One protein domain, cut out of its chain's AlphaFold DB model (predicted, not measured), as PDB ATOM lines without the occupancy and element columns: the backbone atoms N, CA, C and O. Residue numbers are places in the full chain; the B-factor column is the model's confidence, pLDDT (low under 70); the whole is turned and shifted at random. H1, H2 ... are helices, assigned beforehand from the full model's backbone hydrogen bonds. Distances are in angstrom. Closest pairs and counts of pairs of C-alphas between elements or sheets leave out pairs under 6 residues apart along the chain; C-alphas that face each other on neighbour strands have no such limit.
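What this domain is: This is residues 18 to 211 of the 423 residues of the protein "SET domain-containing protein" of Rodentolepis nana (UniProt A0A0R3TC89). This domain has little regular structure: long helix H5 crosses H7, H2 packs on both, and long loops run around this small core. The 194 printed residues have seven named helices, H1 to H7, holding 76 residues, and no named strand: all helix, compact, radius of gyration of the C-alphas 16.8 A, spans 52 by 43 by 37 A.

How they stand to each other: Start at H5, residues 143 to 162; its residues 149 to 157 touch H7, residues 192 to 209, at a steep tilt of 59 degrees, closest C-alphas Ala 153 and Leu 200, 4.9 A. H2, residues 66 to 75, touches H7, closest C-alphas Ala 70 and His 202, 4.9 A. H3, residues 79 to 86, touches H4, residues 128 to 132, closest C-alphas Tyr 85 and Ser 129, 7.1 A. H6, residues 170 to 177, touches residues 192 to 194 of H7, closest C-alphas Phe 177 and Ser 193, 5.7 A. H1, residues 18 to 24, touches no helix. Every O i to N i+4 pair is within hydrogen-bond range in H1, H3, H4 and H5, against 5 of 6 in H2, 12 of 14 in H7 and 1 of 4 in H6, where 4 of 5 O i to N i+3 pairs are.

Where its parts are: Find C-alpha 143 at (56.823, -16.563, -43.382); H5 runs 28.9 A from there. H7 runs 24.6 A to C-alpha 209 at (41.720, -9.669, -57.195).

The domain as a whole: The printed part has no cut; links H1 to H2, H3 to H4 and H6 to H7 are long. Look for pLDDT under 70 at 72 residues, among them 18 to 64.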
ATOM      1  N   LYS A  18      13.984   1.524 -49.896       56.69
ATOM      2  CA  LYS A  18      13.658   0.098 -49.951       56.69
ATOM      3  C   LYS A  18      14.918  -0.776 -49.921       56.69
ATOM      4  O   LYS A  18      14.973  -1.695 -49.124       56.69
ATOM      5  N   CYS A  19      15.951  -0.438 -50.706       53.09
ATOM      6  CA  CYS A  19      17.272  -1.090 -50.647       53.09
ATOM      7  C   CYS A  19      17.835  -1.077 -49.205       53.09
ATOM      8  O   CYS A  19      18.390  -2.074 -48.760       53.09
ATOM      9  N   ALA A  20      17.663   0.031 -48.469       56.22
ATOM     10  CA  ALA A  20      18.100   0.153 -47.074       56.22
ATOM     11  C   ALA A  20      17.292  -0.726 -46.109       56.22
ATOM     12  O   ALA A  20      17.864  -1.405 -45.260       56.22
ATOM     13  N   GLU A  21      15.965  -0.708 -46.239       59.72
ATOM     14  CA  GLU A  21      15.043  -1.493 -45.412       59.72
ATOM     15  C   GLU A  21      15.206  -3.003 -45.669       59.72
ATOM     16  O   GLU A  21      15.295  -3.780 -44.720       59.72
ATOM     17  N   ASP A  22      15.340  -3.412 -46.935       58.88
ATOM     18  CA  ASP A  22      15.562  -4.804 -47.344       58.88
ATOM     19  C   ASP A  22      16.924  -5.319 -46.847       58.88
ATOM     20  O   ASP A  22      17.010  -6.426 -46.316       58.88
ATOM     21  N   ALA A  23      17.984  -4.504 -46.942       54.84
ATOM     22  CA  ALA A  23      19.318  -4.864 -46.452       54.84
ATOM     23  C   ALA A  23      19.393  -5.033 -44.924       54.84
ATOM     24  O   ALA A  23      20.262  -5.754 -44.425       54.84
ATOM     25  N   GLN A  24      18.499  -4.369 -44.185       53.22
ATOM     26  CA  GLN A  24      18.379  -4.472 -42.728       53.22
ATOM     27  C   GLN A  24      17.431  -5.594 -42.282       53.22
ATOM     28  O   GLN A  24      17.409  -5.922 -41.096       53.22
ATOM     29  N   ASN A  25      16.648  -6.187 -43.191       59.56
ATOM     30  CA  ASN A  25      15.638  -7.182 -42.847       59.56
ATOM     31  C   ASN A  25      16.233  -8.609 -42.803       59.56
ATOM     32  O   ASN A  25      16.553  -9.173 -43.853       59.56
ATOM     33  N   PRO A  26      16.329  -9.246 -41.619       53.06
ATOM     34  CA  PRO A  26      16.905 -10.584 -41.472       53.06
ATOM     35  C   PRO A  26      16.037 -11.708 -42.067       53.06
ATOM     36  O   PRO A  26      16.535 -12.816 -42.254       53.06
ATOM     37  N   GLU A  27      14.759 -11.446 -42.368       53.75
ATOM     38  CA  GLU A  27      13.834 -12.430 -42.952       53.75
ATOM     39  C   GLU A  27      13.666 -12.291 -44.473       53.75
ATOM     40  O   GLU A  27      13.050 -13.148 -45.112       53.75
ATOM     41  N   HIS A  28      14.220 -11.238 -45.085       53.38
ATOM     42  CA  HIS A  28      14.078 -11.018 -46.521       53.38
ATOM     43  C   HIS A  28      15.030 -11.939 -47.299       53.38
ATOM     44  O   HIS A  28      16.179 -11.596 -47.561       53.38
ATOM     45  N   SER A  29      14.560 -13.124 -47.706       47.53
ATOM     46  CA  SER A  29      15.338 -14.017 -48.568       47.53
ATOM     47  C   SER A  29      15.440 -13.435 -49.982       47.53
ATOM     48  O   SER A  29      14.610 -13.716 -50.851       47.53
ATOM     49  N   ILE A  30      16.469 -12.636 -50.253       46.06
ATOM     50  CA  ILE A  30      16.895 -12.458 -51.641       46.06
ATOM     51  C   ILE A  30      17.532 -13.789 -52.028       46.06
ATOM     52  O   ILE A  30      18.397 -14.291 -51.313       46.06
ATOM     53  N   GLY A  31      17.036 -14.416 -53.094       41.28
ATOM     54  CA  GLY A  31      17.520 -15.701 -53.583       41.28
ATOM     55  C   GLY A  31      19.038 -15.701 -53.768       41.28
ATOM     56  O   GLY A  31      19.535 -15.325 -54.817       41.28
ATOM     57  N   GLY A  32      19.754 -16.138 -52.732       41.31
ATOM     58  CA  GLY A  32      21.160 -16.507 -52.755       41.31
ATOM     59  C   GLY A  32      22.148 -15.461 -53.264       41.31
ATOM     60  O   GLY A  32      23.098 -15.916 -53.889       41.31
ATOM     61  N   GLY A  33      21.957 -14.156 -53.008       41.72
ATOM     62  CA  GLY A  33      22.926 -13.087 -53.326       41.72
ATOM     63  C   GLY A  33      23.446 -12.278 -52.133       41.72
ATOM     64  O   GLY A  33      22.938 -12.452 -51.024       41.72
ATOM     65  N   PRO A  34      24.485 -11.434 -52.318       42.25
ATOM     66  CA  PRO A  34      25.199 -10.741 -51.255       42.25
ATOM     67  C   PRO A  34      24.454  -9.433 -51.005       42.25
ATOM     68  O   PRO A  34      24.542  -8.483 -51.776       42.25
ATOM     69  N   GLY A  35      23.639  -9.418 -49.960       49.53
ATOM     70  CA  GLY A  35      22.742  -8.301 -49.679       49.53
ATOM     71  C   GLY A  35      22.285  -8.273 -48.234       49.53
ATOM     72  O   GLY A  35      21.144  -7.919 -47.962       49.53
ATOM     73  N   HIS A  36      23.153  -8.667 -47.303       53.34
ATOM     74  CA  HIS A  36      22.843  -8.608 -45.883       53.34
ATOM     75  C   HIS A  36      23.998  -7.953 -45.148       53.34
ATOM     76  O   HIS A  36      24.873  -8.631 -44.618       53.34
ATOM     77  N   HIS A  37      23.944  -6.625 -45.045       54.97
ATOM     78  CA  HIS A  37      24.810  -5.876 -44.141       54.97
ATOM     79  C   HIS A  37      24.571  -6.251 -42.664       54.97
ATOM     80  O   HIS A  37      25.176  -5.653 -41.797       54.97
ATOM     81  N   LEU A  38      23.737  -7.240 -42.323       59.09
ATOM     82  CA  LEU A  38      23.400  -7.639 -40.952       59.09
ATOM     83  C   LEU A  38      24.618  -7.764 -40.016       59.09
ATOM     84  O   LEU A  38      24.565  -7.309 -38.877       59.09
ATOM     85  N   PHE A  39      25.714  -8.351 -40.506       60.19
ATOM     86  CA  PHE A  39      26.941  -8.587 -39.729       60.19
ATOM     87  C   PHE A  39      28.047  -7.541 -39.988       60.19
ATOM     88  O   PHE A  39      29.147  -7.649 -39.441       60.19
ATOM     89  N   ASP A  40      27.744  -6.537 -40.815       54.97
ATOM     90  CA  ASP A  40      28.627  -5.448 -41.257       54.97
ATOM     91  C   ASP A  40      28.139  -4.072 -40.730       54.97
ATOM     92  O   ASP A  40      28.886  -3.317 -40.114       54.97
ATOM     93  N   CYS A  41      26.833  -3.783 -40.809       52.28
ATOM     94  CA  CYS A  41      26.170  -2.584 -40.283       52.28
ATOM     95  C   CYS A  41      25.906  -2.608 -38.767       52.28
ATOM     96  O   CYS A  41      25.433  -1.612 -38.222       52.28
ATOM     97  N   GLY A  42      26.222  -3.711 -38.076       49.84
ATOM     98  CA  GLY A  42      26.103  -3.872 -36.618       49.84
ATOM     99  C   GLY A  42      27.078  -3.019 -35.787       49.84
ATOM    100  O   GLY A  42      27.122  -3.152 -34.567       49.84
ATOM    101  N   GLY A  43      27.856  -2.139 -36.427       46.19
ATOM    102  CA  GLY A  43      28.611  -1.073 -35.764       46.19
ATOM    103  C   GLY A  43      30.011  -1.449 -35.274       46.19
ATOM    104  O   GLY A  43      30.711  -0.586 -34.747       46.19
ATOM    105  N   LEU A  44      30.461  -2.691 -35.474       50.19
ATOM    106  CA  LEU A  44      31.850  -3.091 -35.248       50.19
ATOM    107  C   LEU A  44      32.541  -3.292 -36.588       50.19
ATOM    108  O   LEU A  44      32.821  -4.415 -36.994       50.19
ATOM    109  N   LEU A  45      32.817  -2.181 -37.268       52.12
ATOM    110  CA  LEU A  45      33.750  -2.206 -38.376       52.12
ATOM    111  C   LEU A  45      35.156  -2.010 -37.813       52.12
ATOM    112  O   LEU A  45      35.466  -0.920 -37.314       52.12
ATOM    113  N   PRO A  46      36.019  -3.035 -37.838       51.97
ATOM    114  CA  PRO A  46      37.366  -2.855 -37.358       51.97
ATOM    115  C   PRO A  46      38.104  -2.024 -38.421       51.97
ATOM    116  O   PRO A  46      38.532  -2.539 -39.450       51.97
ATOM    117  N   CYS A  47      38.200  -0.708 -38.197       50.16
ATOM    118  CA  CYS A  47      39.088   0.155 -38.970       50.16
ATOM    119  C   CYS A  47      40.510  -0.213 -38.563       50.16
ATOM    120  O   CYS A  47      41.026   0.156 -37.507       50.16
ATOM    121  N   LEU A  48      41.076  -1.097 -39.360       53.84
ATOM    122  CA  LEU A  48      42.333  -1.729 -39.081       53.84
ATOM    123  C   LEU A  48      43.377  -1.046 -39.942       53.84
ATOM    124  O   LEU A  48      43.364  -1.202 -41.155       53.84
ATOM    125  N   GLN A  49      44.341  -0.385 -39.300       55.22
ATOM    126  CA  GLN A  49      45.640  -0.046 -39.899       55.22
ATOM    127  C   GLN A  49      46.465  -1.314 -40.220       55.22
ATOM    128  O   GLN A  49      47.681  -1.352 -40.078       55.22
ATOM    129  N   LEU A  50      45.801  -2.416 -40.576       59.47
ATOM    130  CA  LEU A  50      46.438  -3.660 -40.978       59.47
ATOM    131  C   LEU A  50      46.906  -3.601 -42.432       59.47
ATOM    132  O   LEU A  50      47.780  -4.375 -42.806       59.47
ATOM    133  N   ASP A  51      46.362  -2.699 -43.251       58.06
ATOM    134  CA  ASP A  51      46.801  -2.560 -44.645       58.06
ATOM    135  C   ASP A  51      48.140  -1.822 -44.776       58.06
ATOM    136  O   ASP A  51      48.818  -1.976 -45.794       58.06
ATOM    137  N   ASP A  52      48.584  -1.147 -43.708       54.75
ATOM    138  CA  ASP A  52      49.917  -0.534 -43.570       54.75
ATOM    139  C   ASP A  52      51.058  -1.567 -43.701       54.75
ATOM    140  O   ASP A  52      52.230  -1.213 -43.807       54.75
ATOM    141  N   LEU A  53      50.732  -2.864 -43.699       49.53
ATOM    142  CA  LEU A  53      51.680  -3.968 -43.850       49.53
ATOM    143  C   LEU A  53      52.059  -4.267 -45.311       49.53
ATOM    144  O   LEU A  53      53.058  -4.949 -45.536       49.53
ATOM    145  N   PHE A  54      51.282  -3.791 -46.292       46.72
ATOM    146  CA  PHE A  54      51.472  -4.122 -47.716       46.72
ATOM    147  C   PHE A  54      51.639  -2.907 -48.637       46.72
ATOM    148  O   PHE A  54      51.915  -3.092 -49.823       46.72
ATOM    149  N   MET A  55      51.455  -1.686 -48.130       44.06
ATOM    150  CA  MET A  55      51.400  -0.467 -48.944       44.06
ATOM    151  C   MET A  55      52.430   0.552 -48.443       44.06
ATOM    152  O   MET A  55      52.535   0.804 -47.245       44.06
ATOM    153  N   ASN A  56      53.203   1.145 -49.359       41.41
ATOM    154  CA  ASN A  56      54.061   2.283 -49.028       41.41
ATOM    155  C   ASN A  56      53.197   3.500 -48.660       41.41
ATOM    156  O   ASN A  56      52.117   3.706 -49.213       41.41
ATOM    157  N   SER A  57      53.711   4.339 -47.758       40.38
ATOM    158  CA  SER A  57      53.016   5.480 -47.144       40.38
ATOM    159  C   SER A  57      52.493   6.558 -48.102       40.38
ATOM    160  O   SER A  57      51.727   7.413 -47.671       40.38
ATOM    161  N   GLU A  58      52.899   6.551 -49.373       40.88
ATOM    162  CA  GLU A  58      52.455   7.533 -50.375       40.88
ATOM    163  C   GLU A  58      51.113   7.168 -51.040       40.88
ATOM    164  O   GLU A  58      50.420   8.061 -51.516       40.88
ATOM    165  N   GLU A  59      50.682   5.900 -50.999       42.38
ATOM    166  CA  GLU A  59      49.385   5.442 -51.550       42.38
ATOM    167  C   GLU A  59      48.276   5.346 -50.477       42.38
ATOM    168  O   GLU A  59      47.136   4.974 -50.759       42.38
ATOM    169  N   LEU A  60      48.606   5.699 -49.228       39.50
ATOM    170  CA  LEU A  60      47.786   5.467 -48.033       39.50
ATOM    171  C   LEU A  60      46.498   6.311 -47.962       39.50
ATOM    172  O   LEU A  60      45.653   6.064 -47.104       39.50
ATOM    173  N   PHE A  61      46.349   7.330 -48.814       33.59
ATOM    174  CA  PHE A  61      45.319   8.360 -48.637       33.59
ATOM    175  C   PHE A  61      44.040   8.174 -49.461       33.59
ATOM    176  O   PHE A  61      43.077   8.893 -49.204       33.59
ATOM    177  N   GLU A  62      43.977   7.221 -50.398       41.41
ATOM    178  CA  GLU A  62      42.860   7.188 -51.364       41.41
ATOM    179  C   GLU A  62      42.127   5.846 -51.504       41.41
ATOM    180  O   GLU A  62      41.181   5.765 -52.280       41.41
ATOM    181  N   THR A  63      42.477   4.785 -50.763       44.09
ATOM    182  CA  THR A  63      41.787   3.489 -50.925       44.09
ATOM    183  C   THR A  63      41.273   2.887 -49.623       44.09
ATOM    184  O   THR A  63      41.923   2.880 -48.583       44.09
ATOM    185  N   THR A  64      40.049   2.373 -49.689       52.81
ATOM    186  CA  THR A  64      39.399   1.593 -48.635       52.81
ATOM    187  C   THR A  64      40.208   0.321 -48.347       52.81
ATOM    188  O   THR A  64      40.645  -0.363 -49.266       52.81
ATOM    189  N   SER A  65      40.378   0.001 -47.066       71.44
ATOM    190  CA  SER A  65      41.137  -1.136 -46.515       71.44
ATOM    191  C   SER A  65      40.909  -2.493 -47.225       71.44
ATOM    192  O   SER A  65      39.777  -2.980 -47.271       71.44
ATOM    193  N   HIS A  66      41.959  -3.173 -47.724       78.25
ATOM    194  CA  HIS A  66      41.854  -4.556 -48.252       78.25
ATOM    195  C   HIS A  66      41.351  -5.532 -47.180       78.25
ATOM    196  O   HIS A  66      40.591  -6.459 -47.468       78.25
ATOM    197  N   SER A  67      41.753  -5.308 -45.928       81.44
ATOM    198  CA  SER A  67      41.305  -6.087 -44.774       81.44
ATOM    199  C   SER A  67      39.789  -5.987 -44.576       81.44
ATOM    200  O   SER A  67      39.138  -6.986 -44.261       81.44
ATOM    201  N   HIS A  68      39.207  -4.810 -44.828       79.81
ATOM    202  CA  HIS A  68      37.757  -4.623 -44.824       79.81
ATOM    203  C   HIS A  68      37.082  -5.422 -45.948       79.81
ATOM    204  O   HIS A  68      36.111  -6.132 -45.691       79.81
ATOM    205  N   LEU A  69      37.616  -5.383 -47.171       81.38
ATOM    206  CA  LEU A  69      37.059  -6.160 -48.282       81.38
ATOM    207  C   LEU A  69      37.141  -7.680 -48.032       81.38
ATOM    208  O   LEU A  69      36.202  -8.414 -48.336       81.38
ATOM    209  N   ALA A  70      38.217  -8.161 -47.404       87.12
ATOM    210  CA  ALA A  70      38.327  -9.559 -46.989       87.12
ATOM    211  C   ALA A  70      37.277  -9.937 -45.926       87.12
ATOM    212  O   ALA A  70      36.656 -11.000 -46.017       87.12
ATOM    213  N   TYR A  71      37.039  -9.054 -44.951       86.62
ATOM    214  CA  TYR A  71      36.002  -9.236 -43.935       86.62
ATOM    215  C   TYR A  71      34.602  -9.315 -44.561       86.62
ATOM    216  O   TYR A  71      33.841 -10.239 -44.257       86.62
ATOM    217  N   THR A  72      34.274  -8.403 -45.481       83.62
ATOM    218  CA  THR A  72      32.945  -8.346 -46.113       83.62
ATOM    219  C   THR A  72      32.664  -9.536 -47.024       83.62
ATOM    220  O   THR A  72      31.512  -9.966 -47.090       83.62
ATOM    221  N   CYS A  73      33.686 -10.155 -47.633       86.31
ATOM    222  CA  CYS A  73      33.524 -11.406 -48.388       86.31
ATOM    223  C   CYS A  73      32.849 -12.507 -47.553       86.31
ATOM    224  O   CYS A  73      32.052 -13.292 -48.070       86.31
ATOM    225  N   ILE A  74      33.142 -12.565 -46.251       89.31
ATOM    226  CA  ILE A  74      32.551 -13.549 -45.337       89.31
ATOM    227  C   ILE A  74      31.301 -12.985 -44.667       89.31
ATOM    228  O   ILE A  74      30.276 -13.667 -44.641       89.31
ATOM    229  N   ALA A  75      31.362 -11.753 -44.154       85.25
ATOM    230  CA  ALA A  75      30.262 -11.143 -43.412       85.25
ATOM    231  C   ALA A  75      28.973 -11.044 -44.246       85.25
ATOM    232  O   ALA A  75      27.892 -11.303 -43.720       85.25
ATOM    233  N   ASN A  76      29.089 -10.777 -45.552       80.38
ATOM    234  CA  ASN A  76      27.948 -10.697 -46.471       80.38
ATOM    235  C   ASN A  76      27.513 -12.063 -47.033       80.38
ATOM    236  O   ASN A  76      26.561 -12.139 -47.814       80.38
ATOM    237  N   THR A  77      28.179 -13.153 -46.641       85.00
ATOM    238  CA  THR A  77      27.818 -14.512 -47.050       85.00
ATOM    239  C   THR A  77      26.966 -15.176 -45.976       85.00
ATOM    240  O   THR A  77      27.394 -15.331 -44.833       85.00
ATOM    241  N   LEU A  78      25.773 -15.651 -46.349       85.19
ATOM    242  CA  LEU A  78      24.904 -16.397 -45.435       85.19
ATOM    243  C   LEU A  78      25.645 -17.615 -44.840       85.19
ATOM    244  O   LEU A  78      26.190 -18.414 -45.610       85.19
ATOM    245  N   PRO A  79      25.589 -17.852 -43.513       89.38
ATOM    246  CA  PRO A  79      26.306 -18.960 -42.876       89.38
ATOM    247  C   PRO A  79      25.988 -20.323 -43.499       89.38
ATOM    248  O   PRO A  79      26.870 -21.146 -43.725       89.38
ATOM    249  N   LYS A  80      24.721 -20.565 -43.855       88.81
ATOM    250  CA  LYS A  80      24.320 -21.809 -44.521       88.81
ATOM    251  C   LYS A  80      24.981 -21.970 -45.893       88.81
ATOM    252  O   LYS A  80      25.398 -23.076 -46.216       88.81
ATOM    253  N   THR A  81      25.090 -20.888 -46.668       88.31
ATOM    254  CA  THR A  81      25.754 -20.883 -47.979       88.31
ATOM    255  C   THR A  81      27.242 -21.175 -47.831       88.31
ATOM    256  O   THR A  81      27.750 -22.055 -48.522       88.31
ATOM    257  N   LEU A  82      27.919 -20.501 -46.893       90.25
ATOM    258  CA  LEU A  82      29.334 -20.741 -46.606       90.25
ATOM    259  C   LEU A  82      29.571 -22.191 -46.166       90.25
ATOM    260  O   LEU A  82      30.428 -22.875 -46.714       90.25
ATOM    261  N   LEU A  83      28.766 -22.693 -45.228       91.44
ATOM    262  CA  LEU A  83      28.857 -24.067 -44.738       91.44
ATOM    263  C   LEU A  83      28.602 -25.103 -45.839       91.44
ATOM    264  O   LEU A  83      29.300 -26.116 -45.903       91.44
ATOM    265  N   ASP A  84      27.611 -24.853 -46.701       89.44
ATOM    266  CA  ASP A  84      27.316 -25.718 -47.839       89.44
ATOM    267  C   ASP A  84      28.465 -25.733 -48.848       89.44
ATOM    268  O   ASP A  84      28.783 -26.801 -49.366       89.44
ATOM    269  N   TYR A  85      29.123 -24.598 -49.092       88.00
ATOM    270  CA  TYR A  85      30.298 -24.547 -49.962       88.00
ATOM    271  C   TYR A  85      31.490 -25.294 -49.350       88.00
ATOM    272  O   TYR A  85      32.063 -26.170 -49.995       88.00
ATOM    273  N   LEU A  86      31.809 -25.024 -48.080       89.31
ATOM    274  CA  LEU A  86      32.921 -25.663 -47.366       89.31
ATOM    275  C   LEU A  86      32.794 -27.188 -47.317       89.31
ATOM    276  O   LEU A  86      33.787 -27.894 -47.464       89.31
ATOM    277  N   CYS A  87      31.577 -27.700 -47.129       89.69
ATOM    278  CA  CYS A  87      31.317 -29.137 -47.059       89.69
ATOM    279  C   CYS A  87      30.896 -29.749 -48.409       89.69
ATOM    280  O   CYS A  87      30.497 -30.910 -48.435       89.69
ATOM    281  N   SER A  88      30.920 -29.003 -49.520       86.88
ATOM    282  CA  SER A  88      30.424 -29.467 -50.830       86.88
ATOM    283  C   SER A  88      28.995 -30.057 -50.765       86.88
ATOM    284  O   SER A  88      28.686 -31.092 -51.366       86.88
ATOM    285  N   THR A  89      28.108 -29.432 -49.985       86.56
ATOM    286  CA  THR A  89      26.700 -29.823 -49.804       86.56
ATOM    287  C   THR A  89      25.726 -28.824 -50.436       86.56
ATOM    288  O   THR A  89      26.119 -27.857 -51.079       86.56
ATOM    289  N   GLY A  90      24.417 -29.079 -50.312       85.81
ATOM    290  CA  GLY A  90      23.389 -28.219 -50.901       85.81
ATOM    291  C   GLY A  90      23.556 -28.079 -52.417       85.81
ATOM    292  O   GLY A  90      23.637 -29.087 -53.127       85.81
ATOM    293  N   ARG A  91      23.632 -26.831 -52.898       81.31
ATOM    294  CA  ARG A  91      23.847 -26.506 -54.318       81.31
ATOM    295  C   ARG A  91      25.255 -26.825 -54.832       81.31
ATOM    296  O   ARG A  91      25.431 -26.938 -56.036       81.31
ATOM    297  N   TYR A  92      26.224 -27.017 -53.935       81.25
ATOM    298  CA  TYR A  92      27.627 -27.295 -54.262       81.25
ATOM    299  C   TYR A  92      27.948 -28.795 -54.323       81.25
ATOM    300  O   TYR A  92      29.110 -29.184 -54.438       81.25
ATOM    301  N   ARG A  93      26.927 -29.660 -54.240       79.62
ATOM    302  CA  ARG A  93      27.107 -31.100 -54.435       79.62
ATOM    303  C   ARG A  93      27.546 -31.389 -55.864       79.62
ATOM    304  O   ARG A  93      26.909 -30.951 -56.819       79.62
ATOM    305  N   VAL A  94      28.569 -32.225 -55.993       65.94
ATOM    306  CA  VAL A  94      29.048 -32.728 -57.282       65.94
ATOM    307  C   VAL A  94      27.926 -33.474 -58.001       65.94
ATOM    308  O   VAL A  94      27.385 -34.453 -57.482       65.94
ATOM    309  N   ARG A  95      27.587 -33.035 -59.214       54.91
ATOM    310  CA  ARG A  95      26.805 -33.839 -60.159       54.91
ATOM    311  C   ARG A  95      27.792 -34.603 -61.034       54.91
ATOM    312  O   ARG A  95      28.659 -33.996 -61.648       54.91
ATOM    313  N   ASN A  96      27.662 -35.929 -61.086       45.81
ATOM    314  CA  ASN A  96      28.432 -36.793 -61.983       45.81
ATOM    315  C   ASN A  96      28.047 -36.511 -63.446       45.81
ATOM    316  O   ASN A  96      27.301 -37.269 -64.058       45.81
ATOM    317  N   CYS A  97      28.550 -35.424 -64.013       41.97
ATOM    318  CA  CYS A  97      28.499 -35.175 -65.442       41.97
ATOM    319  C   CYS A  97      29.938 -35.304 -65.947       41.97
ATOM    320  O   CYS A  97      30.768 -34.471 -65.609       41.97
ATOM    321  N   SER A  98      30.226 -36.352 -66.730       43.91
ATOM    322  CA  SER A  98      31.485 -36.619 -67.466       43.91
ATOM    323  C   SER A  98      32.648 -37.384 -66.797       43.91
ATOM    324  O   SER A  98      33.705 -37.516 -67.400       43.91
ATOM    325  N   GLY A  99      32.472 -38.005 -65.626       41.19
ATOM    326  CA  GLY A  99      33.461 -38.971 -65.105       41.19
ATOM    327  C   GLY A  99      34.719 -38.374 -64.455       41.19
ATOM    328  O   GLY A  99      35.504 -39.128 -63.881       41.19
ATOM    329  N   LEU A 100      34.877 -37.045 -64.439       43.72
ATOM    330  CA  LEU A 100      35.773 -36.364 -63.501       43.72
ATOM    331  C   LEU A 100      35.038 -36.113 -62.176       43.72
ATOM    332  O   LEU A 100      34.036 -35.403 -62.124       43.72
ATOM    333  N   LYS A 101      35.537 -36.705 -61.087       45.69
ATOM    334  CA  LYS A 101      35.106 -36.371 -59.723       45.69
ATOM    335  C   LYS A 101      35.747 -35.037 -59.326       45.69
ATOM    336  O   LYS A 101      36.844 -35.051 -58.784       45.69
ATOM    337  N   SER A 102      35.108 -33.901 -59.595       52.34
ATOM    338  CA  SER A 102      35.561 -32.613 -59.048       52.34
ATOM    339  C   SER A 102      34.687 -32.222 -57.861       52.34
ATOM    340  O   SER A 102      33.539 -31.815 -58.037       52.34
ATOM    341  N   GLU A 103      35.204 -32.361 -56.644       57.91
ATOM    342  CA  GLU A 103      34.546 -31.805 -55.463       57.91
ATOM    343  C   GLU A 103      34.796 -30.298 -55.407       57.91
ATOM    344  O   GLU A 103      35.941 -29.865 -55.341       57.91
ATOM    345  N   ALA A 104      33.728 -29.493 -55.443       59.88
ATOM    346  CA  ALA A 104      33.827 -28.054 -55.228       59.88
ATOM    347  C   ALA A 104      34.226 -27.817 -53.769       59.88
ATOM    348  O   ALA A 104      33.393 -27.917 -52.865       59.88
ATOM    349  N   ARG A 105      35.514 -27.576 -53.540       70.50
ATOM    350  CA  ARG A 105      36.093 -27.350 -52.219       70.50
ATOM    351  C   ARG A 105      36.742 -25.979 -52.191       70.50
ATOM    352  O   ARG A 105      37.364 -25.556 -53.159       70.50
ATOM    353  N   HIS A 106      36.595 -25.295 -51.065       81.00
ATOM    354  CA  HIS A 106      37.181 -23.979 -50.875       81.00
ATOM    355  C   HIS A 106      38.720 -24.064 -50.941       81.00
ATOM    356  O   HIS A 106      39.294 -24.827 -50.157       81.00
ATOM    357  N   PRO A 107      39.402 -23.269 -51.792       77.94
ATOM    358  CA  PRO A 107      40.851 -23.373 -52.003       77.94
ATOM    359  C   PRO A 107      41.691 -23.298 -50.721       77.94
ATOM    360  O   PRO A 107      42.621 -24.076 -50.552       77.94
ATOM    361  N   GLY A 108      41.287 -22.469 -49.753       79.00
ATOM    362  CA  GLY A 108      41.921 -22.392 -48.425       79.00
ATOM    363  C   GLY A 108      41.958 -23.689 -47.584       79.00
ATOM    364  O   GLY A 108      42.612 -23.702 -46.545       79.00
ATOM    365  N   PHE A 109      41.290 -24.774 -47.995       80.62
ATOM    366  CA  PHE A 109      41.324 -26.083 -47.312       80.62
ATOM    367  C   PHE A 109      41.813 -27.228 -48.204       80.62
ATOM    368  O   PHE A 109      41.719 -28.395 -47.816       80.62
ATOM    369  N   VAL A 110      42.313 -26.922 -49.400       71.12
ATOM    370  CA  VAL A 110      42.817 -27.926 -50.337       71.12
ATOM    371  C   VAL A 110      44.259 -27.608 -50.696       71.12
ATOM    372  O   VAL A 110      44.671 -26.453 -50.724       71.12
ATOM    373  N   ASN A 111      45.058 -28.638 -50.974       58.19
ATOM    374  CA  ASN A 111      46.399 -28.419 -51.497       58.19
ATOM    375  C   ASN A 111      46.291 -27.751 -52.877       58.19
ATOM    376  O   ASN A 111      45.738 -28.344 -53.807       58.19
ATOM    377  N   ALA A 112      46.858 -26.545 -53.000       49.59
ATOM    378  CA  ALA A 112      46.813 -25.697 -54.196       49.59
ATOM    379  C   ALA A 112      47.242 -26.409 -55.497       49.59
ATOM    380  O   ALA A 112      46.837 -26.013 -56.583       49.59
ATOM    381  N   GLU A 113      48.026 -27.488 -55.395       44.66
ATOM    382  CA  GLU A 113      48.552 -28.244 -56.536       44.66
ATOM    383  C   GLU A 113      47.569 -29.245 -57.174       44.66
ATOM    384  O   GLU A 113      47.884 -29.770 -58.241       44.66
ATOM    385  N   ARG A 114      46.411 -29.568 -56.561       42.31
ATOM    386  CA  ARG A 114      45.544 -30.662 -57.070       42.31
ATOM    387  C   ARG A 114      44.107 -30.301 -57.453       42.31
ATOM    388  O   ARG A 114      43.612 -30.932 -58.378       42.31
ATOM    389  N   ASP A 115      43.472 -29.297 -56.839       46.34
ATOM    390  CA  ASP A 115      42.026 -29.051 -57.045       46.34
ATOM    391  C   ASP A 115      41.632 -27.589 -57.349       46.34
ATOM    392  O   ASP A 115      40.476 -27.334 -57.687       46.34
ATOM    393  N   CYS A 116      42.572 -26.629 -57.346       47.47
ATOM    394  CA  CYS A 116      42.339 -25.257 -57.844       47.47
ATOM    395  C   CYS A 116      42.251 -25.177 -59.387       47.47
ATOM    396  O   CYS A 116      42.451 -24.124 -59.985       47.47
ATOM    397  N   SER A 117      41.949 -26.293 -60.050       49.62
ATOM    398  CA  SER A 117      41.867 -26.446 -61.503       49.62
ATOM    399  C   SER A 117      40.436 -26.416 -62.060       49.62
ATOM    400  O   SER A 117      40.275 -26.290 -63.271       49.62
ATOM    401  N   ASN A 118      39.403 -26.494 -61.211       62.78
ATOM    402  CA  ASN A 118      38.000 -26.495 -61.636       62.78
ATOM    403  C   ASN A 118      37.263 -25.211 -61.211       62.78
ATOM    404  O   ASN A 118      36.814 -25.132 -60.065       62.78
ATOM    405  N   PRO A 119      37.105 -24.222 -62.111       72.75
ATOM    406  CA  PRO A 119      36.335 -23.021 -61.810       72.75
ATOM    407  C   PRO A 119      34.860 -23.354 -61.537       72.75
ATOM    408  O   PRO A 119      34.365 -24.400 -61.980       72.75
ATOM    409  N   PRO A 120      34.121 -22.467 -60.844       74.50
ATOM    410  CA  PRO A 120      32.671 -22.583 -60.780       74.50
ATOM    411  C   PRO A 120      32.084 -22.603 -62.200       74.50
ATOM    412  O   PRO A 120      32.586 -21.934 -63.103       74.50
ATOM    413  N   MET A 121      31.008 -23.373 -62.402       72.69
ATOM    414  CA  MET A 121      30.345 -23.477 -63.712       72.69
ATOM    415  C   MET A 121      29.856 -22.124 -64.240       72.69
ATOM    416  O   MET A 121      29.785 -21.921 -65.449       72.69
ATOM    417  N   GLU A 122      29.495 -21.224 -63.329       77.31
ATOM    418  CA  GLU A 122      29.048 -19.873 -63.620       77.31
ATOM    419  C   GLU A 122      29.661 -18.932 -62.583       77.31
ATOM    420  O   GLU A 122      29.591 -19.200 -61.381       77.31
ATOM    421  N   PHE A 123      30.259 -17.835 -63.050       78.62
ATOM    422  CA  PHE A 123      30.703 -16.757 -62.177       78.62
ATOM    423  C   PHE A 123      29.525 -15.825 -61.918       78.62
ATOM    424  O   PHE A 123      29.107 -15.067 -62.792       78.62
ATOM    425  N   ASN A 124      28.984 -15.895 -60.707       72.69
ATOM    426  CA  ASN A 124      27.848 -15.103 -60.274       72.69
ATOM    427  C   ASN A 124      28.245 -14.325 -59.017       72.69
ATOM    428  O   ASN A 124      28.667 -14.921 -58.031       72.69
ATOM    429  N   ALA A 125      28.070 -13.000 -59.031       69.19
ATOM    430  CA  ALA A 125      28.382 -12.139 -57.887       69.19
ATOM    431  C   ALA A 125      27.635 -12.551 -56.603       69.19
ATOM    432  O   ALA A 125      28.094 -12.276 -55.503       69.19
ATOM    433  N   SER A 126      26.508 -13.248 -56.751       69.88
ATOM    434  CA  SER A 126      25.691 -13.810 -55.677       69.88
ATOM    435  C   SER A 126      26.191 -15.145 -55.127       69.88
ATOM    436  O   SER A 126      25.821 -15.566 -54.030       69.88
ATOM    437  N   ASP A 127      27.071 -15.827 -55.851       79.12
ATOM    438  CA  ASP A 127      27.645 -17.085 -55.414       79.12
ATOM    439  C   ASP A 127      29.024 -16.883 -54.784       79.12
ATOM    440  O   ASP A 127      29.997 -16.551 -55.456       79.12
ATOM    441  N   TYR A 128      29.130 -17.186 -53.487       84.62
ATOM    442  CA  TYR A 128      30.399 -17.153 -52.762       84.62
ATOM    443  C   TYR A 128      31.519 -17.952 -53.448       84.62
ATOM    444  O   TYR A 128      32.677 -17.550 -53.387       84.62
ATOM    445  N   SER A 129      31.194 -19.041 -54.154       84.75
ATOM    446  CA  SER A 129      32.190 -19.828 -54.896       84.75
ATOM    447  C   SER A 129      32.896 -19.036 -56.001       84.75
ATOM    448  O   SER A 129      34.039 -19.347 -56.319       84.75
ATOM    449  N   SER A 130      32.258 -17.994 -56.546       84.06
ATOM    450  CA  SER A 130      32.865 -17.103 -57.542       84.06
ATOM    451  C   SER A 130      33.939 -16.211 -56.927       84.06
ATOM    452  O   SER A 130      34.977 -15.991 -57.537       84.06
ATOM    453  N   ILE A 131      33.722 -15.746 -55.694       82.12
ATOM    454  CA  ILE A 131      34.690 -14.928 -54.947       82.12
ATOM    455  C   ILE A 131      35.796 -15.816 -54.362       82.12
ATOM    456  O   ILE A 131      36.976 -15.467 -54.397       82.12
ATOM    457  N   ALA A 132      35.430 -17.000 -53.868       83.12
ATOM    458  CA  ALA A 132      36.369 -17.981 -53.343       83.12
ATOM    459  C   ALA A 132      37.301 -18.561 -54.422       83.12
ATOM    460  O   ALA A 132      38.304 -19.166 -54.065       83.12
ATOM    461  N   TRP A 133      37.031 -18.345 -55.713       80.62
ATOM    462  CA  TRP A 133      37.901 -18.725 -56.833       80.62
ATOM    463  C   TRP A 133      38.860 -17.604 -57.283       80.62
ATOM    464  O   TRP A 133      39.114 -17.419 -58.470       80.62
ATOM    465  N   SER A 134      39.376 -16.816 -56.341       74.69
ATOM    466  CA  SER A 134      40.344 -15.745 -56.624       74.69
ATOM    467  C   SER A 134      41.797 -16.241 -56.552       74.69
ATOM    468  O   SER A 134      42.098 -17.229 -55.887       74.69
ATOM    469  N   GLU A 135      42.735 -15.559 -57.216       73.25
ATOM    470  CA  GLU A 135      44.159 -15.908 -57.120       73.25
ATOM    471  C   GLU A 135      44.714 -15.557 -55.726       73.25
ATOM    472  O   GLU A 135      44.922 -14.396 -55.395       73.25
ATOM    473  N   GLU A 136      45.003 -16.570 -54.907       68.81
ATOM    474  CA  GLU A 136      45.527 -16.387 -53.541       68.81
ATOM    475  C   GLU A 136      47.033 -16.056 -53.495       68.81
ATOM    476  O   GLU A 136      47.599 -15.833 -52.427       68.81
ATOM    477  N   GLY A 137      47.731 -16.096 -54.636       63.62
ATOM    478  CA  GLY A 137      49.175 -15.864 -54.685       63.62
ATOM    479  C   GLY A 137      49.989 -16.886 -53.879       63.62
ATOM    480  O   GLY A 137      50.920 -16.516 -53.162       63.62
ATOM    481  N   SER A 138      49.646 -18.178 -53.952       61.31
ATOM    482  CA  SER A 138      50.415 -19.235 -53.275       61.31
ATOM    483  C   SER A 138      51.902 -19.176 -53.657       61.31
ATOM    484  O   SER A 138      52.245 -18.995 -54.822       61.31
ATOM    485  N   GLY A 139      52.790 -19.279 -52.664       67.50
ATOM    486  CA  GLY A 139      54.241 -19.134 -52.847       67.50
ATOM    487  C   GLY A 139      54.740 -17.692 -52.996       67.50
ATOM    488  O   GLY A 139      55.949 -17.483 -53.062       67.50
ATOM    489  N   LYS A 140      53.847 -16.694 -53.005       77.25
ATOM    490  CA  LYS A 140      54.227 -15.280 -53.122       77.25
ATOM    491  C   LYS A 140      54.496 -14.600 -51.775       77.25
ATOM    492  O   LYS A 140      54.977 -13.474 -51.795       77.25
ATOM    493  N   PHE A 141      54.188 -15.224 -50.631       83.75
ATOM    494  CA  PHE A 141      54.290 -14.617 -49.291       83.75
ATOM    495  C   PHE A 141      55.458 -15.155 -48.461       83.75
ATOM    496  O   PHE A 141      55.739 -16.356 -48.487       83.75
ATOM    497  N   THR A 142      56.099 -14.280 -47.684       86.88
ATOM    498  CA  THR A 142      57.122 -14.678 -46.706       86.88
ATOM    499  C   THR A 142      56.486 -15.310 -45.467       86.88
ATOM    500  O   THR A 142      55.278 -15.224 -45.232       86.88
ATOM    501  N   ARG A 143      57.303 -15.957 -44.629       87.31
ATOM    502  CA  ARG A 143      56.823 -16.563 -43.382       87.31
ATOM    503  C   ARG A 143      56.298 -15.505 -42.407       87.31
ATOM    504  O   ARG A 143      55.309 -15.748 -41.718       87.31
ATOM    505  N   GLU A 144      56.956 -14.355 -42.357       85.62
ATOM    506  CA  GLU A 144      56.612 -13.223 -41.499       85.62
ATOM    507  C   GLU A 144      55.274 -12.604 -41.925       85.62
ATOM    508  O   GLU A 144      54.408 -12.369 -41.081       85.62
ATOM    509  N   GLU A 145      55.062 -12.434 -43.234       84.88
ATOM    510  CA  GLU A 145      53.783 -11.978 -43.788       84.88
ATOM    511  C   GLU A 145      52.655 -12.965 -43.474       84.88
ATOM    512  O   GLU A 145      51.599 -12.564 -42.987       84.88
ATOM    513  N   LEU A 146      52.879 -14.266 -43.693       87.69
ATOM    514  CA  LEU A 146      51.883 -15.303 -43.404       87.69
ATOM    515  C   LEU A 146      51.508 -15.345 -41.921       87.69
ATOM    516  O   LEU A 146      50.333 -15.527 -41.592       87.69
ATOM    517  N   TRP A 147      52.478 -15.161 -41.024       87.88
ATOM    518  CA  TRP A 147      52.212 -15.061 -39.590       87.88
ATOM    519  C   TRP A 147      51.290 -13.881 -39.280       87.88
ATOM    520  O   TRP A 147      50.265 -14.055 -38.618       87.88
ATOM    521  N   GLN A 148      51.612 -12.698 -39.803       84.94
ATOM    522  CA  GLN A 148      50.827 -11.493 -39.558       84.94
ATOM    523  C   GLN A 148      49.413 -11.602 -40.144       84.94
ATOM    524  O   GLN A 148      48.437 -11.301 -39.457       84.94
ATOM    525  N   LEU A 149      49.283 -12.119 -41.367       88.00
ATOM    526  CA  LEU A 149      47.992 -12.404 -41.991       88.00
ATOM    527  C   LEU A 149      47.165 -13.404 -41.173       88.00
ATOM    528  O   LEU A 149      45.956 -13.237 -41.044       88.00
ATOM    529  N   THR A 150      47.804 -14.411 -40.573       91.44
ATOM    530  CA  THR A 150      47.123 -15.389 -39.709       91.44
ATOM    531  C   THR A 150      46.586 -14.734 -38.438       91.44
ATOM    532  O   THR A 150      45.434 -14.964 -38.068       91.44
ATOM    533  N   VAL A 151      47.381 -13.879 -37.784       89.81
ATOM    534  CA  VAL A 151      46.931 -13.102 -36.616       89.81
ATOM    535  C   VAL A 151      45.739 -12.216 -36.991       89.81
ATOM    536  O   VAL A 151      44.727 -12.216 -36.285       89.81
ATOM    537  N   ASN A 152      45.820 -11.529 -38.134       87.50
ATOM    538  CA  ASN A 152      44.752 -10.676 -38.654       87.50
ATOM    539  C   ASN A 152      43.474 -11.477 -38.938       87.50
ATOM    540  O   ASN A 152      42.385 -11.053 -38.558       87.50
ATOM    541  N   ALA A 153      43.599 -12.657 -39.548       92.38
ATOM    542  CA  ALA A 153      42.474 -13.527 -39.865       92.38
ATOM    543  C   ALA A 153      41.725 -13.995 -38.609       92.38
ATOM    544  O   ALA A 153      40.494 -13.944 -38.561       92.38
ATOM    545  N   VAL A 154      42.459 -14.412 -37.571       93.44
ATOM    546  CA  VAL A 154      41.874 -14.817 -36.282       93.44
ATOM    547  C   VAL A 154      41.190 -13.630 -35.607       93.44
ATOM    548  O   VAL A 154      40.061 -13.765 -35.133       93.44
ATOM    549  N   PHE A 155      41.835 -12.460 -35.606       89.62
ATOM    550  CA  PHE A 155      41.273 -11.238 -35.037       89.62
ATOM    551  C   PHE A 155      39.980 -10.806 -35.747       89.62
ATOM    552  O   PHE A 155      38.957 -10.615 -35.094       89.62
ATOM    553  N   LEU A 156      39.989 -10.726 -37.080       88.62
ATOM    554  CA  LEU A 156      38.810 -10.383 -37.881       88.62
ATOM    555  C   LEU A 156      37.674 -11.394 -37.695       88.62
ATOM    556  O   LEU A 156      36.508 -11.010 -37.634       88.62
ATOM    557  N   THR A 157      38.000 -12.676 -37.542       93.38
ATOM    558  CA  THR A 157      37.009 -13.719 -37.234       93.38
ATOM    559  C   THR A 157      36.389 -13.521 -35.854       93.38
ATOM    560  O   THR A 157      35.183 -13.699 -35.684       93.38
ATOM    561  N   TYR A 158      37.186 -13.108 -34.866       91.50
ATOM    562  CA  TYR A 158      36.675 -12.738 -33.550       91.50
ATOM    563  C   TYR A 158      35.754 -11.512 -33.621       91.50
ATOM    564  O   TYR A 158      34.657 -11.555 -33.068       91.50
ATOM    565  N   CYS A 159      36.127 -10.468 -34.370       86.94
ATOM    566  CA  CYS A 159      35.243  -9.326 -34.634       86.94
ATOM    567  C   CYS A 159      33.920  -9.764 -35.275       86.94
ATOM    568  O   CYS A 159      32.858  -9.375 -34.800       86.94
ATOM    569  N   LEU A 160      33.973 -10.644 -36.278       87.19
ATOM    570  CA  LEU A 160      32.784 -11.171 -36.948       87.19
ATOM    571  C   LEU A 160      31.870 -11.948 -35.982       87.19
ATOM    572  O   LEU A 160      30.644 -11.848 -36.055       87.19
ATOM    573  N   SER A 161      32.462 -12.681 -35.034       90.25
ATOM    574  CA  SER A 161      31.729 -13.346 -33.952       90.25
ATOM    575  C   SER A 161      31.032 -12.355 -33.018       90.25
ATOM    576  O   SER A 161      29.898 -12.614 -32.615       90.25
ATOM    577  N   LEU A 162      31.683 -11.240 -32.664       84.44
ATOM    578  CA  LEU A 162      31.086 -10.184 -31.833       84.44
ATOM    579  C   LEU A 162      29.934  -9.475 -32.552       84.44
ATOM    580  O   LEU A 162      28.946  -9.122 -31.912       84.44
ATOM    581  N   SER A 163      30.026  -9.341 -33.876       79.56
ATOM    582  CA  SER A 163      28.956  -8.826 -34.741       79.56
ATOM    583  C   SER A 163      27.773  -9.794 -34.892       79.56
ATOM    584  O   SER A 163      26.809  -9.484 -35.586       79.56
ATOM    585  N   GLY A 164      27.818 -10.967 -34.248       82.81
ATOM    586  CA  GLY A 164      26.710 -11.919 -34.195       82.81
ATOM    587  C   GLY A 164      26.672 -12.936 -35.335       82.81
ATOM    588  O   GLY A 164      25.680 -13.658 -35.455       82.81
ATOM    589  N   TYR A 165      27.723 -13.038 -36.159       87.56
ATOM    590  CA  TYR A 165      27.777 -14.052 -37.213       87.56
ATOM    591  C   TYR A 165      27.774 -15.465 -36.595       87.56
ATOM    592  O   TYR A 165      28.648 -15.778 -35.780       87.56
ATOM    593  N   PRO A 166      26.827 -16.349 -36.967       91.44
ATOM    594  CA  PRO A 166      26.697 -17.671 -36.359       91.44
ATOM    595  C   PRO A 166      27.940 -18.550 -36.539       91.44
ATOM    596  O   PRO A 166      28.219 -19.047 -37.631       91.44
ATOM    597  N   MET A 167      28.658 -18.793 -35.442       95.06
ATOM    598  CA  MET A 167      29.817 -19.685 -35.404       95.06
ATOM    599  C   MET A 167      30.031 -20.288 -34.013       95.06
ATOM    600  O   MET A 167      29.433 -19.840 -33.034       95.06
ATOM    601  N   LYS A 168      30.870 -21.326 -33.927       96.62
ATOM    602  CA  LYS A 168      31.216 -22.025 -32.679       96.62
ATOM    603  C   LYS A 168      32.725 -22.041 -32.440       96.62
ATOM    604  O   LYS A 168      33.487 -22.477 -33.304       96.62
ATOM    605  N   TRP A 169      33.143 -21.590 -31.260       95.94
ATOM    606  CA  TRP A 169      34.548 -21.523 -30.850       95.94
ATOM    607  C   TRP A 169      34.958 -22.747 -30.030       95.94
ATOM    608  O   TRP A 169      34.161 -23.248 -29.241       95.94
ATOM    609  N   PHE A 170      36.206 -23.197 -30.209       93.81
ATOM    610  CA  PHE A 170      36.876 -24.216 -29.391       93.81
ATOM    611  C   PHE A 170      35.954 -25.389 -28.998       93.81
ATOM    612  O   PHE A 170      35.440 -26.106 -29.862       93.81
ATOM    613  N   ASP A 171      35.703 -25.547 -27.697       89.62
ATOM    614  CA  ASP A 171      34.921 -26.628 -27.100       89.62
ATOM    615  C   ASP A 171      33.473 -26.684 -27.601       89.62
ATOM    616  O   ASP A 171      32.888 -27.767 -27.674       89.62
ATOM    617  N   GLU A 172      32.891 -25.554 -28.017       92.94
ATOM    618  CA  GLU A 172      31.536 -25.535 -28.569       92.94
ATOM    619  C   GLU A 172      31.462 -26.233 -29.935       92.94
ATOM    620  O   GLU A 172      30.451 -26.861 -30.264       92.94
ATOM    621  N   ALA A 173      32.537 -26.147 -30.726       92.31
ATOM    622  CA  ALA A 173      32.670 -26.826 -32.016       92.31
ATOM    623  C   ALA A 173      33.252 -28.247 -31.884       92.31
ATOM    624  O   ALA A 173      33.131 -29.050 -32.819       92.31
ATOM    625  N   LYS A 174      33.821 -28.594 -30.720       92.31
ATOM    626  CA  LYS A 174      34.424 -29.903 -30.418       92.31
ATOM    627  C   LYS A 174      35.460 -30.279 -31.490       92.31
ATOM    628  O   LYS A 174      36.209 -29.433 -31.968       92.31
ATOM    629  N   LYS A 175      35.480 -31.549 -31.914       91.19
ATOM    630  CA  LYS A 175      36.399 -32.066 -32.938       91.19
ATOM    631  C   LYS A 175      36.376 -31.274 -34.251       91.19
ATOM    632  O   LYS A 175      37.416 -31.125 -34.875       91.19
ATOM    633  N   ASN A 176      35.229 -30.698 -34.632       91.00
ATOM    634  CA  ASN A 176      35.101 -29.981 -35.903       91.00
ATOM    635  C   ASN A 176      35.937 -28.695 -35.929       91.00
ATOM    636  O   ASN A 176      36.262 -28.214 -37.007       91.00
ATOM    637  N   PHE A 177      36.317 -28.151 -34.767       93.75
ATOM    638  CA  PHE A 177      37.237 -27.016 -34.703       93.75
ATOM    639  C   PHE A 177      38.641 -27.371 -35.218       93.75
ATOM    640  O   PHE A 177      39.330 -26.506 -35.753       93.75
ATOM    641  N   TYR A 178      39.054 -28.632 -35.084       91.06
ATOM    642  CA  TYR A 178      40.410 -29.100 -35.385       91.06
ATOM    643  C   TYR A 178      40.487 -29.980 -36.643       91.06
ATOM    644  O   TYR A 178      41.565 -30.450 -36.999       91.06
ATOM    645  N   GLU A 179      39.359 -30.223 -37.310       90.00
ATOM    646  CA  GLU A 179      39.261 -31.062 -38.506       90.00
ATOM    647  C   GLU A 179      38.983 -30.212 -39.752       90.00
ATOM    648  O   GLU A 179      38.356 -29.155 -39.676       90.00
ATOM    649  N   TYR A 180      39.418 -30.698 -40.915       89.31
ATOM    650  CA  TYR A 180      39.069 -30.104 -42.205       89.31
ATOM    651  C   TYR A 180      37.584 -30.329 -42.547       89.31
ATOM    652  O   TYR A 180      37.022 -31.374 -42.192       89.31
ATOM    653  N   PRO A 181      36.940 -29.391 -43.269       89.62
ATOM    654  CA  PRO A 181      35.575 -29.588 -43.735       89.62
ATOM    655  C   PRO A 181      35.500 -30.753 -44.733       89.62
ATOM    656  O   PRO A 181      36.418 -31.001 -45.515       89.62
ATOM    657  N   SER A 182      34.391 -31.494 -44.703       85.50
ATOM    658  CA  SER A 182      34.115 -32.566 -45.664       85.50
ATOM    659  C   SER A 182      32.616 -32.781 -45.837       85.50
ATOM    660  O   SER A 182      31.822 -32.494 -44.938       85.50
ATOM    661  N   SER A 183      32.226 -33.363 -46.970       83.88
ATOM    662  CA  SER A 183      30.828 -33.702 -47.267       83.88
ATOM    663  C   SER A 183      30.214 -34.705 -46.292       83.88
ATOM    664  O   SER A 183      29.003 -34.690 -46.067       83.88
ATOM    665  N   THR A 184      31.042 -35.541 -45.665       83.75
ATOM    666  CA  THR A 184      30.635 -36.529 -44.660       83.75
ATOM    667  C   THR A 184      30.609 -35.984 -43.232       83.75
ATOM    668  O   THR A 184      29.995 -36.604 -42.367       83.75
ATOM    669  N   ASN A 185      31.251 -34.841 -42.967       80.81
ATOM    670  CA  ASN A 185      31.375 -34.246 -41.632       80.81
ATOM    671  C   ASN A 185      30.832 -32.809 -41.609       80.81
ATOM    672  O   ASN A 185      31.524 -31.881 -41.203       80.81
ATOM    673  N   ARG A 186      29.594 -32.612 -42.074       90.44
ATOM    674  CA  ARG A 186      28.936 -31.298 -42.059       90.44
ATOM    675  C   ARG A 186      28.317 -31.020 -40.679       90.44
ATOM    676  O   ARG A 186      27.306 -31.646 -40.351       90.44
ATOM    677  N   PRO A 187      28.854 -30.083 -39.876       92.25
ATOM    678  CA  PRO A 187      28.259 -29.717 -38.596       92.25
ATOM    679  C   PRO A 187      26.948 -28.936 -38.770       92.25
ATOM    680  O   PRO A 187      26.605 -28.487 -39.860       92.25
ATOM    681  N   ALA A 188      26.206 -28.754 -37.675       90.31
ATOM    682  CA  ALA A 188      25.016 -27.899 -37.660       90.31
ATOM    683  C   ALA A 188      25.359 -26.396 -37.657       90.31
ATOM    684  O   ALA A 188      24.580 -25.592 -38.158       90.31
ATOM    685  N   SER A 189      26.517 -26.027 -37.103       91.38
ATOM    686  CA  SER A 189      27.035 -24.656 -37.055       91.38
ATOM    687  C   SER A 189      28.502 -24.635 -37.474       91.38
ATOM    688  O   SER A 189      29.209 -25.625 -37.279       91.38
ATOM    689  N   ILE A 190      28.948 -23.525 -38.057       95.06
ATOM    690  CA  ILE A 190      30.297 -23.390 -38.609       95.06
ATOM    691  C   ILE A 190      31.314 -23.267 -37.462       95.06
ATOM    692  O   ILE A 190      31.155 -22.399 -36.600       95.06
ATOM    693  N   PRO A 191      32.372 -24.092 -37.427       96.56
ATOM    694  CA  PRO A 191      33.506 -23.870 -36.542       96.56
ATOM    695  C   PRO A 191      34.210 -22.551 -36.878       96.56
ATOM    696  O   PRO A 191      34.505 -22.276 -38.041       96.56
ATOM    697  N   ALA A 192      34.531 -21.746 -35.866       96.88
ATOM    698  CA  ALA A 192      35.203 -20.463 -36.071       96.88
ATOM    699  C   ALA A 192      36.597 -20.618 -36.713       96.88
ATOM    700  O   ALA A 192      37.026 -19.745 -37.462       96.88
ATOM    701  N   SER A 193      37.277 -21.754 -36.514       95.75
ATOM    702  CA  SER A 193      38.534 -22.070 -37.207       95.75
ATOM    703  C   SER A 193      38.379 -22.146 -38.729       95.75
ATOM    704  O   SER A 193      39.286 -21.745 -39.456       95.75
ATOM    705  N   TRP A 194      37.227 -22.605 -39.230       95.25
ATOM    706  CA  TRP A 194      36.963 -22.645 -40.667       95.25
ATOM    707  C   TRP A 194      36.740 -21.237 -41.219       95.25
ATOM    708  O   TRP A 194      37.244 -20.895 -42.286       95.25
ATOM    709  N   ILE A 195      36.042 -20.388 -40.468       95.56
ATOM    710  CA  ILE A 195      35.868 -18.980 -40.833       95.56
ATOM    711  C   ILE A 195      37.222 -18.262 -40.842       95.56
ATOM    712  O   ILE A 195      37.520 -17.562 -41.804       95.56
ATOM    713  N   ALA A 196      38.078 -18.508 -39.847       95.75
ATOM    714  CA  ALA A 196      39.425 -17.945 -39.795       95.75
ATOM    715  C   ALA A 196      40.296 -18.377 -40.981       95.75
ATOM    716  O   ALA A 196      41.007 -17.552 -41.548       95.75
ATOM    717  N   ALA A 197      40.205 -19.636 -41.411       94.31
ATOM    718  CA  ALA A 197      40.895 -20.096 -42.614       94.31
ATOM    719  C   ALA A 197      40.358 -19.427 -43.896       94.31
ATOM    720  O   ALA A 197      41.148 -19.012 -44.741       94.31
ATOM    721  N   CYS A 198      39.037 -19.238 -44.021       94.06
ATOM    722  CA  CYS A 198      38.456 -18.456 -45.123       94.06
ATOM    723  C   CYS A 198      38.917 -16.991 -45.076       94.06
ATOM    724  O   CYS A 198      39.200 -16.394 -46.109       94.06
ATOM    725  N   MET A 199      39.003 -16.403 -43.881       93.38
ATOM    726  CA  MET A 199      39.420 -15.015 -43.692       93.38
ATOM    727  C   MET A 199      40.877 -14.830 -44.117       93.38
ATOM    728  O   MET A 199      41.194 -13.897 -44.847       93.38
ATOM    729  N   LEU A 200      41.755 -15.761 -43.723       92.12
ATOM    730  CA  LEU A 200      43.153 -15.789 -44.151       92.12
ATOM    731  C   LEU A 200      43.274 -15.890 -45.674       92.12
ATOM    732  O   LEU A 200      44.073 -15.175 -46.273       92.12
ATOM    733  N   TYR A 201      42.464 -16.751 -46.292       91.81
ATOM    734  CA  TYR A 201      42.410 -16.878 -47.742       91.81
ATOM    735  C   TYR A 201      42.060 -15.545 -48.418       91.81
ATOM    736  O   TYR A 201      42.795 -15.084 -49.289       91.81
ATOM    737  N   HIS A 202      40.984 -14.881 -47.980       90.25
ATOM    738  CA  HIS A 202      40.567 -13.601 -48.565       90.25
ATOM    739  C   HIS A 202      41.581 -12.486 -48.317       90.25
ATOM    740  O   HIS A 202      41.860 -11.719 -49.232       90.25
ATOM    741  N   LEU A 203      42.214 -12.435 -47.142       87.88
ATOM    742  CA  LEU A 203      43.298 -11.484 -46.876       87.88
ATOM    743  C   LEU A 203      44.493 -11.663 -47.826       87.88
ATOM    744  O   LEU A 203      45.166 -10.686 -48.151       87.88
ATOM    745  N   LYS A 204      44.763 -12.893 -48.279       87.38
ATOM    746  CA  LYS A 204      45.810 -13.177 -49.270       87.38
ATOM    747  C   LYS A 204      45.363 -12.893 -50.703       87.38
ATOM    748  O   LYS A 204      46.180 -12.440 -51.497       87.38
ATOM    749  N   ALA A 205      44.106 -13.172 -51.041       86.94
ATOM    750  CA  ALA A 205      43.594 -13.065 -52.406       86.94
ATOM    751  C   ALA A 205      43.207 -11.631 -52.804       86.94
ATOM    752  O   ALA A 205      43.536 -11.190 -53.904       86.94
ATOM    753  N   VAL A 206      42.562 -10.884 -51.900       86.12
ATOM    754  CA  VAL A 206      42.048  -9.526 -52.151       86.12
ATOM    755  C   VAL A 206      43.084  -8.592 -52.787       86.12
ATOM    756  O   VAL A 206      42.734  -7.957 -53.780       86.12
ATOM    757  N   PRO A 207      44.348  -8.521 -52.316       83.69
ATOM    758  CA  PRO A 207      45.348  -7.635 -52.913       83.69
ATOM    759  C   PRO A 207      45.614  -7.870 -54.406       83.69
ATOM    760  O   PRO A 207      46.163  -6.976 -55.051       83.69
ATOM    761  N   PHE A 208      45.267  -9.050 -54.934       82.81
ATOM    762  CA  PHE A 208      45.472  -9.441 -56.331       82.81
ATOM    763  C   PHE A 208      44.184  -9.452 -57.161       82.81
ATOM    764  O   PHE A 208      44.266  -9.418 -58.385       82.81
ATOM    765  N   SER A 209      43.014  -9.517 -56.520       82.75
ATOM    766  CA  SER A 209      41.720  -9.669 -57.195       82.75
ATOM    767  C   SER A 209      40.798  -8.457 -57.062       82.75
ATOM    768  O   SER A 209      39.750  -8.425 -57.713       82.75
ATOM    769  N   SER A 210      41.127  -7.489 -56.202       83.81
ATOM    770  CA  SER A 210      40.315  -6.287 -56.033       83.81
ATOM    771  C   SER A 210      40.622  -5.227 -57.084       83.81
ATOM    772  O   SER A 210      41.709  -5.143 -57.653       83.81
ATOM    773  N   THR A 211      39.630  -4.390 -57.356       81.56
ATOM    774  CA  THR A 211      39.733  -3.221 -58.222       81.56
ATOM    775  C   THR A 211      39.063  -2.051 -57.519       81.56
ATOM    776  O   THR A 211      38.017  -2.215 -56.887       81.56
TER     777      THR A 211